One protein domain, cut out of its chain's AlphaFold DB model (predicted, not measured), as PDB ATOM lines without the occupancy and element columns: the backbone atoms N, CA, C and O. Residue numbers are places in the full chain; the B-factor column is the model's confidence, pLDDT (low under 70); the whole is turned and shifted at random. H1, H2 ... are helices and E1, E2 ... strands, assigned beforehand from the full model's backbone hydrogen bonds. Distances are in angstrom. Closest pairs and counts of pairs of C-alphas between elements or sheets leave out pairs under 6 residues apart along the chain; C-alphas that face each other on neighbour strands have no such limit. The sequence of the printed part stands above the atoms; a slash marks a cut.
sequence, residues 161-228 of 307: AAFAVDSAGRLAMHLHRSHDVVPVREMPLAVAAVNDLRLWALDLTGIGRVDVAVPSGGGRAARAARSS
ATOM      1  N   ALA A 161     -30.897 -14.529  19.813       94.94
ATOM      2  CA  ALA A 161     -32.052 -13.934  19.158       94.94
ATOM      3  C   ALA A 161     -31.596 -12.836  18.193       94.94
ATOM      4  O   ALA A 161     -30.602 -12.151  18.438       94.94
ATOM      5  N   ALA A 162     -32.324 -12.695  17.094       95.62
ATOM      6  CA  ALA A 162     -32.078 -11.712  16.057       95.62
ATOM      7  C   ALA A 162     -33.382 -10.977  15.776       95.62
ATOM      8  O   ALA A 162     -34.387 -11.615  15.474       95.62
ATOM      9  N   PHE A 163     -33.343  -9.656  15.869       97.31
ATOM     10  CA  PHE A 163     -34.501  -8.790  15.725       97.31
ATOM     11  C   PHE A 163     -34.260  -7.792  14.600       97.31
ATOM     12  O   PHE A 163     -33.159  -7.245  14.467       97.31
ATOM     13  N   ALA A 164     -35.302  -7.528  13.823       97.50
ATOM     14  CA  ALA A 164     -35.356  -6.337  12.996       97.50
ATOM     15  C   ALA A 164     -35.613  -5.106  13.881       97.50
ATOM     16  O   ALA A 164     -35.933  -5.217  15.070       97.50
ATOM     17  N   VAL A 165     -35.492  -3.931  13.281       97.75
ATOM     18  CA  VAL A 165     -35.993  -2.676  13.840       97.75
ATOM     19  C   VAL A 165     -36.936  -2.076  12.804       97.75
ATOM     20  O   VAL A 165     -36.612  -2.076  11.616       97.75
ATOM     21  N   ASP A 166     -38.121  -1.641  13.228       96.56
ATOM     22  CA  ASP A 166     -39.095  -1.023  12.325       96.56
ATOM     23  C   ASP A 166     -38.774   0.455  12.030       96.56
ATOM     24  O   ASP A 166     -37.865   1.054  12.607       96.56
ATOM     25  N   SER A 167     -39.530   1.066  11.116       95.75
ATOM     26  CA  SER A 167     -39.347   2.471  10.722       95.75
ATOM     27  C   SER A 167     -39.589   3.484  11.851       95.75
ATOM     28  O   SER A 167     -39.208   4.642  11.705       95.75
ATOM     29  N   ALA A 168     -40.184   3.061  12.971       96.88
ATOM     30  CA  ALA A 168     -40.393   3.863  14.174       96.88
ATOM     31  C   ALA A 168     -39.338   3.578  15.265       96.88
ATOM     32  O   ALA A 168     -39.550   3.928  16.426       96.88
ATOM     33  N   GLY A 169     -38.229   2.909  14.921       97.00
ATOM     34  CA  GLY A 169     -37.141   2.614  15.853       97.00
ATOM     35  C   GLY A 169     -37.474   1.527  16.879       97.00
ATOM     36  O   GLY A 169     -36.773   1.410  17.883       97.00
ATOM     37  N   ARG A 170     -38.526   0.722  16.675       98.00
ATOM     38  CA  ARG A 170     -38.957  -0.306  17.640       98.00
ATOM     39  C   ARG A 170     -38.390  -1.673  17.283       98.00
ATOM     40  O   ARG A 170     -38.342  -2.057  16.117       98.00
ATOM     41  N   LEU A 171     -38.021  -2.447  18.304       98.00
ATOM     42  CA  LEU A 171     -37.608  -3.843  18.146       98.00
ATOM     43  C   LEU A 171     -38.746  -4.671  17.525       98.00
ATOM     44  O   LEU A 171     -39.869  -4.649  18.034       98.00
ATOM     45  N   ALA A 172     -38.462  -5.417  16.459       97.94
ATOM     46  CA  ALA A 172     -39.490  -6.067  15.651       97.94
ATOM     47  C   ALA A 172     -39.074  -7.455  15.127       97.94
ATOM     48  O   ALA A 172     -37.895  -7.821  15.109       97.94
ATOM     49  N   MET A 173     -40.062  -8.236  14.691       97.75
ATOM     50  CA  MET A 173     -39.893  -9.560  14.084       97.75
ATOM     51  C   MET A 173     -40.612  -9.631  12.739       97.75
ATOM     52  O   MET A 173     -41.708  -9.093  12.597       97.75
ATOM     53  N   HIS A 174     -40.008 -10.325  11.774       96.81
ATOM     54  CA  HIS A 174     -40.602 -10.520  10.453       96.81
ATOM     55  C   HIS A 174     -41.862 -11.388  10.511       96.81
ATOM     56  O   HIS A 174     -41.899 -12.422  11.193       96.81
ATOM     57  N   LEU A 175     -42.871 -11.001   9.731       96.25
ATOM     58  CA  LEU A 175     -43.948 -11.909   9.351       96.25
ATOM     59  C   LEU A 175     -43.369 -13.034   8.479       96.25
ATOM     60  O   LEU A 175     -42.389 -12.838   7.757       96.25
ATOM     61  N   HIS A 176     -43.934 -14.238   8.565       94.19
ATOM     62  CA  HIS A 176     -43.386 -15.391   7.848       94.19
ATOM     63  C   HIS A 176     -43.316 -15.124   6.334       94.19
ATOM     64  O   HIS A 176     -44.328 -14.804   5.716       94.19
ATOM     65  N   ARG A 177     -42.114 -15.282   5.756       90.44
ATOM     66  CA  ARG A 177     -41.792 -15.020   4.339       90.44
ATOM     67  C   ARG A 177     -42.120 -13.599   3.835       90.44
ATOM     68  O   ARG A 177     -42.195 -13.409   2.628       90.44
ATOM     69  N   SER A 178     -42.234 -12.602   4.718       92.06
ATOM     70  CA  SER A 178     -42.337 -11.190   4.318       92.06
ATOM     71  C   SER A 178     -41.158 -10.351   4.820       92.06
ATOM     72  O   SER A 178     -40.498 -10.675   5.811       92.06
ATOM     73  N   HIS A 179     -40.923  -9.233   4.136       92.62
ATOM     74  CA  HIS A 179     -40.081  -8.144   4.623       92.62
ATOM     75  C   HIS A 179     -40.785  -7.321   5.712       92.62
ATOM     76  O   HIS A 179     -40.100  -6.670   6.501       92.62
ATOM     77  N   ASP A 180     -42.117  -7.403   5.803       94.94
ATOM     78  CA  ASP A 180     -42.914  -6.748   6.842       94.94
ATOM     79  C   ASP A 180     -42.513  -7.223   8.236       94.94
ATOM     80  O   ASP A 180     -42.300  -8.417   8.482       94.94
ATOM     81  N   VAL A 181     -42.464  -6.279   9.171       96.94
ATOM     82  CA  VAL A 181     -42.100  -6.525  10.564       96.94
ATOM     83  C   VAL A 181     -43.193  -6.030  11.500       96.94
ATOM     84  O   VAL A 181     -43.810  -4.993  11.267       96.94
ATOM     85  N   VAL A 182     -43.417  -6.760  12.592       97.06
ATOM     86  CA  VAL A 182     -44.303  -6.339  13.684       97.06
ATOM     87  C   VAL A 182     -43.495  -6.089  14.957       97.06
ATOM     88  O   VAL A 182     -42.604  -6.888  15.271       97.06
ATOM     89  N   PRO A 183     -43.775  -5.002  15.700       97.62
ATOM     90  CA  PRO A 183     -43.056  -4.691  16.926       97.62
ATOM     91  C   PRO A 183     -43.310  -5.770  17.984       97.62
ATOM     92  O   PRO A 183     -44.441  -6.223  18.173       97.62
ATOM     93  N   VAL A 184     -42.256  -6.161  18.695       96.94
ATOM     94  CA  VAL A 184     -42.315  -7.164  19.766       96.94
ATOM     95  C   VAL A 184     -42.160  -6.510  21.135       96.94
ATOM     96  O   VAL A 184     -41.498  -5.485  21.271       96.94
ATOM     97  N   ARG A 185     -42.755  -7.116  22.165       95.81
ATOM     98  CA  ARG A 185     -42.589  -6.720  23.580       95.81
ATOM     99  C   ARG A 185     -42.004  -7.829  24.457       95.81
ATOM    100  O   ARG A 185     -41.897  -7.660  25.662       95.81
ATOM    101  N   GLU A 186     -41.664  -8.953  23.837       93.81
ATOM    102  CA  GLU A 186     -41.155 -10.173  24.455       93.81
ATOM    103  C   GLU A 186     -40.660 -11.125  23.356       93.81
ATOM    104  O   GLU A 186     -41.032 -11.000  22.182       93.81
ATOM    105  N   MET A 187     -39.849 -12.103  23.748       96.31
ATOM    106  CA  MET A 187     -39.477 -13.268  22.948       96.31
ATOM    107  C   MET A 187     -39.588 -14.510  23.852       96.31
ATOM    108  O   MET A 187     -38.592 -14.879  24.479       96.31
ATOM    109  N   PRO A 188     -40.765 -15.164  23.947       96.44
ATOM    110  CA  PRO A 188     -40.991 -16.287  24.871       96.44
ATOM    111  C   PRO A 188     -40.072 -17.488  24.618       96.44
ATOM    112  O   PRO A 188     -39.703 -18.222  25.529       96.44
ATOM    113  N   LEU A 189     -39.627 -17.664  23.371       95.88
ATOM    114  CA  LEU A 189     -38.680 -18.715  22.999       95.88
ATOM    115  C   LEU A 189     -37.233 -18.420  23.426       95.88
ATOM    116  O   LEU A 189     -36.392 -19.298  23.268       95.88
ATOM    117  N   ALA A 190     -36.909 -17.224  23.930       95.75
ATOM    118  CA  ALA A 190     -35.568 -16.864  24.391       95.75
ATOM    119  C   ALA A 190     -35.433 -16.915  25.914       95.75
ATOM    120  O   ALA A 190     -36.381 -16.631  26.642       95.75
ATOM    121  N   VAL A 191     -34.225 -17.246  26.382       94.62
ATOM    122  CA  VAL A 191     -33.888 -17.274  27.816       94.62
ATOM    123  C   VAL A 191     -34.261 -15.948  28.491       94.62
ATOM    124  O   VAL A 191     -34.139 -14.886  27.874       94.62
ATOM    125  N   ALA A 192     -34.645 -15.986  29.773       93.62
ATOM    126  CA  ALA A 192     -35.024 -14.794  30.546       93.62
ATOM    127  C   ALA A 192     -34.011 -13.642  30.393       93.62
ATOM    128  O   ALA A 192     -34.395 -12.527  30.057       93.62
ATOM    129  N   ALA A 193     -32.710 -13.955  30.427       93.69
ATOM    130  CA  ALA A 193     -31.614 -13.003  30.239       93.69
ATOM    131  C   ALA A 193     -31.562 -12.282  28.865       93.69
ATOM    132  O   ALA A 193     -30.730 -11.392  28.695       93.69
ATOM    133  N   VAL A 194     -32.397 -12.646  27.879       94.62
ATOM    134  CA  VAL A 194     -32.656 -11.858  26.651       94.62
ATOM    135  C   VAL A 194     -33.835 -10.901  26.850       94.62
ATOM    136  O   VAL A 194     -33.786  -9.767  26.377       94.62
ATOM    137  N   ASN A 195     -34.878 -11.330  27.561       95.06
ATOM    138  CA  ASN A 195     -36.074 -10.535  27.842       95.06
ATOM    139  C   ASN A 195     -35.819  -9.463  28.924       95.06
ATOM    140  O   ASN A 195     -36.241  -8.316  28.769       95.06
ATOM    141  N   ASP A 196     -35.013  -9.771  29.944       95.00
ATOM    142  CA  ASP A 196     -34.572  -8.837  30.999       95.00
ATOM    143  C   ASP A 196     -33.835  -7.608  30.444       95.00
ATOM    144  O   ASP A 196     -33.765  -6.553  31.075       95.00
ATOM    145  N   LEU A 197     -33.303  -7.722  29.224       94.25
ATOM    146  CA  LEU A 197     -32.634  -6.645  28.499       94.25
ATOM    147  C   LEU A 197     -33.582  -5.526  28.048       94.25
ATOM    148  O   LEU A 197     -33.074  -4.475  27.643       94.25
ATOM    149  N   ARG A 198     -34.902  -5.792  28.053       95.81
ATOM    150  CA  ARG A 198     -36.019  -4.904  27.678       95.81
ATOM    151  C   ARG A 198     -35.755  -4.080  26.414       95.81
ATOM    152  O   ARG A 198     -36.035  -2.889  26.357       95.81
ATOM    153  N   LEU A 199     -35.203  -4.727  25.385       95.56
ATOM    154  CA  LEU A 199     -34.748  -4.075  24.150       95.56
ATOM    155  C   LEU A 199     -35.856  -3.322  23.396       95.56
ATOM    156  O   LEU A 199     -35.570  -2.342  22.722       95.56
ATOM    157  N   TRP A 200     -37.109  -3.749  23.545       96.44
ATOM    158  CA  TRP A 200     -38.303  -3.096  22.996       96.44
ATOM    159  C   TRP A 200     -38.687  -1.774  23.683       96.44
ATOM    160  O   TRP A 200     -39.577  -1.084  23.199       96.44
ATOM    161  N   ALA A 201     -38.062  -1.436  24.814       96.69
ATOM    162  CA  ALA A 201     -38.241  -0.159  25.508       96.69
ATOM    163  C   ALA A 201     -37.170   0.883  25.127       96.69
ATOM    164  O   ALA A 201     -37.156   1.974  25.691       96.69
ATOM    165  N   LEU A 202     -36.257   0.543  24.210       96.00
ATOM    166  CA  LEU A 202     -35.251   1.458  23.678       96.00
ATOM    167  C   LEU A 202     -35.740   2.068  22.362       96.00
ATOM    168  O   LEU A 202     -36.347   1.372  21.551       96.00
ATOM    169  N   ASP A 203     -35.392   3.332  22.129       96.31
ATOM    170  CA  ASP A 203     -35.382   3.899  20.782       96.31
ATOM    171  C   ASP A 203     -34.155   3.356  20.032       96.31
ATOM    172  O   ASP A 203     -33.014   3.507  20.479       96.31
ATOM    173  N   LEU A 204     -34.404   2.665  18.921       96.56
ATOM    174  CA  LEU A 204     -33.396   2.067  18.048       96.56
ATOM    175  C   LEU A 204     -33.360   2.758  16.672       96.56
ATOM    176  O   LEU A 204     -32.886   2.167  15.703       96.56
ATOM    177  N   THR A 205     -33.848   3.996  16.559       96.31
ATOM    178  CA  THR A 205     -33.819   4.782  15.314       96.31
ATOM    179  C   THR A 205     -32.416   4.795  14.684       96.31
ATOM    180  O   THR A 205     -31.408   5.047  15.343       96.31
ATOM    181  N   GLY A 206     -32.338   4.484  13.384       93.88
ATOM    182  CA  GLY A 206     -31.077   4.360  12.631       93.88
ATOM    183  C   GLY A 206     -30.378   2.992  12.734       93.88
ATOM    184  O   GLY A 206     -29.461   2.706  11.956       93.88
ATOM    185  N   ILE A 207     -30.822   2.111  13.633       96.44
ATOM    186  CA  ILE A 207     -30.449   0.691  13.653       96.44
ATOM    187  C   ILE A 207     -31.406  -0.069  12.727       96.44
ATOM    188  O   ILE A 207     -32.604   0.170  12.748       96.44
ATOM    189  N   GLY A 208     -30.887  -0.987  11.908       94.06
ATOM    190  CA  GLY A 208     -31.701  -1.898  11.090       94.06
ATOM    191  C   GLY A 208     -31.859  -3.292  11.707       94.06
ATOM    192  O   GLY A 208     -32.811  -4.008  11.401       94.06
ATOM    193  N   ARG A 209     -30.924  -3.707  12.573       96.12
ATOM    194  CA  ARG A 209     -30.952  -5.024  13.230       96.12
ATOM    195  C   ARG A 209     -30.218  -5.041  14.566       96.12
ATOM    196  O   ARG A 209     -29.123  -4.490  14.684       96.12
ATOM    197  N   VAL A 210     -30.781  -5.773  15.526       97.31
ATOM    198  CA  VAL A 210     -30.151  -6.116  16.809       97.31
ATOM    199  C   VAL A 210     -29.998  -7.634  16.915       97.31
ATOM    200  O   VAL A 210     -30.979  -8.370  16.846       97.31
ATOM    201  N   ASP A 211     -28.770  -8.112  17.108       96.81
ATOM    202  CA  ASP A 211     -28.475  -9.500  17.471       96.81
ATOM    203  C   ASP A 211     -28.069  -9.575  18.954       96.81
ATOM    204  O   ASP A 211     -27.292  -8.753  19.451       96.81
ATOM    205  N   VAL A 212     -28.575 -10.583  19.665       95.38
ATOM    206  CA  VAL A 212     -28.329 -10.830  21.094       95.38
ATOM    207  C   VAL A 212     -27.786 -12.243  21.282       95.38
ATOM    208  O   VAL A 212     -28.260 -13.182  20.643       95.38
ATOM    209  N   ALA A 213     -26.816 -12.407  22.185       94.56
ATOM    210  CA  ALA A 213     -26.299 -13.709  22.591       94.56
ATOM    211  C   ALA A 213     -26.043 -13.777  24.106       94.56
ATOM    212  O   ALA A 213     -25.312 -12.956  24.661       94.56
ATOM    213  N   VAL A 214     -26.591 -14.797  24.760       91.75
ATOM    214  CA  VAL A 214     -26.349 -15.139  26.167       91.75
ATOM    215  C   VAL A 214     -25.387 -16.335  26.226       91.75
ATOM    216  O   VAL A 214     -25.655 -17.352  25.583       91.75
ATOM    217  N   PRO A 215     -24.255 -16.253  26.950       86.25
ATOM    218  CA  PRO A 215     -23.347 -17.388  27.114       86.25
ATOM    219  C   PRO A 215     -23.973 -18.521  27.939       86.25
ATOM    220  O   PRO A 215     -24.506 -18.277  29.018       86.25
ATOM    221  N   SER A 216     -23.824 -19.769  27.485       72.19
ATOM    222  CA  SER A 216     -24.372 -20.959  28.161       72.19
ATOM    223  C   SER A 216     -23.786 -21.214  29.557       72.19
ATOM    224  O   SER A 216     -24.429 -21.845  30.382       72.19
ATOM    225  N   GLY A 217     -22.563 -20.743  29.821       69.62
ATOM    226  CA  GLY A 217     -21.838 -20.972  31.079       69.62
ATOM    227  C   GLY A 217     -22.100 -19.944  32.184       69.62
ATOM    228  O   GLY A 217     -21.309 -19.867  33.115       69.62
ATOM    229  N   GLY A 218     -23.145 -19.119  32.057       63.72
ATOM    230  CA  GLY A 218     -23.393 -17.987  32.952       63.72
ATOM    231  C   GLY A 218     -22.503 -16.788  32.611       63.72
ATOM    232  O   GLY A 218     -21.292 -16.787  32.815       63.72
ATOM    233  N   GLY A 219     -23.103 -15.730  32.072       64.88
ATOM    234  CA  GLY A 219     -22.386 -14.515  31.704       64.88
ATOM    235  C   GLY A 219     -23.338 -13.411  31.269       64.88
ATOM    236  O   GLY A 219     -24.498 -13.667  30.952       64.88
ATOM    237  N   ARG A 220     -22.855 -12.163  31.246       75.75
ATOM    238  CA  ARG A 220     -23.665 -11.028  30.784       75.75
ATOM    239  C   ARG A 220     -24.028 -11.206  29.308       75.75
ATOM    240  O   ARG A 220     -23.167 -11.553  28.500       75.75
ATOM    241  N   ALA A 221     -25.285 -10.930  28.964       79.19
ATOM    242  CA  ALA A 221     -25.754 -10.963  27.586       79.19
ATOM    243  C   ALA A 221     -24.966  -9.969  26.716       79.19
ATOM    244  O   ALA A 221     -24.899  -8.774  27.019       79.19
ATOM    245  N   ALA A 222     -24.395 -10.461  25.620       77.50
ATOM    246  CA  ALA A 222     -23.766  -9.644  24.595       77.50
ATOM    247  C   ALA A 222     -24.820  -9.175  23.582       77.50
ATOM    248  O   ALA A 222     -25.747  -9.914  23.242       77.50
ATOM    249  N   ARG A 223     -24.664  -7.948  23.080       84.94
ATOM    250  CA  ARG A 223     -25.551  -7.338  22.081       84.94
ATOM    251  C   ARG A 223     -24.706  -6.743  20.960       84.94
ATOM    252  O   ARG A 223     -23.663  -6.152  21.236       84.94
ATOM    253  N   ALA A 224     -25.160  -6.871  19.720       81.50
ATOM    254  CA  ALA A 224     -24.572  -6.219  18.558       81.50
ATOM    255  C   ALA A 224     -25.685  -5.566  17.733       81.50
ATOM    256  O   ALA A 224     -26.644  -6.229  17.348       81.50
ATOM    257  N   ALA A 225     -25.549  -4.271  17.454       83.31
ATOM    258  CA  ALA A 225     -26.461  -3.525  16.596       83.31
ATOM    259  C   ALA A 225     -25.794  -3.251  15.240       83.31
ATOM    260  O   ALA A 225     -24.585  -3.007  15.181       83.31
ATOM    261  N   ARG A 226     -26.568  -3.288  14.152       81.12
ATOM    262  CA  ARG A 226     -26.141  -2.856  12.812       81.12
ATOM    263  C   ARG A 226     -27.027  -1.717  12.330       81.12
ATOM    264  O   ARG A 226     -28.249  -1.823  12.405       81.12
ATOM    265  N   SER A 227     -26.402  -0.659  11.823       78.19
ATOM    266  CA  SER A 227     -27.066   0.457  11.148       78.19
ATOM    267  C   SER A 227     -27.836  -0.006   9.909       78.19
ATOM    268  O   SER A 227     -27.471  -1.001   9.281       78.19
ATOM    269  N   SER A 228     -28.899   0.717   9.558       62.62
ATOM    270  CA  SER A 228     -29.728   0.435   8.375       62.62
ATOM    271  C   SER A 228     -29.072   0.833   7.044       62.62
ATOM    272  O   SER A 228     -29.461   0.328   5.996       62.62
TER     273      SER A 228
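What this domain is: This is residues 161 to 228 of the 307 residues of the protein "TRAM domain-containing protein" of Arthrobacter sp. MN05-02 (UniProt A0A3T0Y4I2). A single strongly twisted sheet of five antiparallel strands forms a wall, and the winding stretch between E3 and E4, residues 184 to 206, arches over one face of it. That stretch holds the one short helix, H1, which only grazes the sheet. The printed part has 68 residues, with named elements in the order E1, E2, E3, H1, E4, E5, and the strands stand across the sheet as E3, E2, E1, E4, E5. The class is mostly strand, with 29 of the 68 residues, under half, in named elements. The whole is compact, with a radius of gyration of the C-alphas of 11.9 A and spans of 35 by 23 by 18 A.

How they stand to each other: Inner strands E1, residues 161 to 165, and E4, residues 207 to 213, are antiparallel neighbours at 167 degrees between their directions; N 212 and O 161 are 2.8 A apart and N 163 and O 210 2.9 A, within hydrogen-bond range. E4 forms a hairpin with the edge strand E5, residues 222 to 227, at 163 degrees; N 208 and O 226 are within range at 2.8 A. On the other side of E1 is E2, residues 171 to 174, its hairpin partner, with N 164 and O 172 2.9 A apart. The pairing is staggered: E1 pairs with E4 over residues 161 to 164 and with E2 over 164 to 165. E2 forms a hairpin with the edge strand E3, residues 181 to 183, at 144 degrees, with N 173 and O 182 2.9 A apart. E1, E2 and E3 make a meander, each strand the antiparallel neighbour of the one before. E3 is apart from E4 and E5, and E2 from E5. H1, residues 192 to 195, is on the sheet but only grazes it with residues 193 to 194; its closest C-alphas to E4 are those of Val 194 and Val 212, 7.1 A. H1 is too short for an O i to N i+4 pair; its one O i to N i+3 pair is within range.

Where its parts are: E4 is the longest strand by residues, 17.4 A from first to last C-alpha, starting at C-alpha 207 (-30.449, 0.691, 13.653). E5 measures 17.1 A and ends at C-alpha 227 (-27.066, 0.457, 11.148). E1 measures 13.1 A from C-alpha 161 (-32.052, -13.934, 19.158), and E2 10.6 A.

The domain as a whole: The two C-alphas farthest apart, those of Ser 167 and Gly 217, are 35.6 A apart. The printed part has no cut. The link from H1 to E4, 11 residues, is long, and that from E1 to E2 is tight. Mean pLDDT of the printed part is 91.6; residues 217 to 219 and residue 228 are under 70.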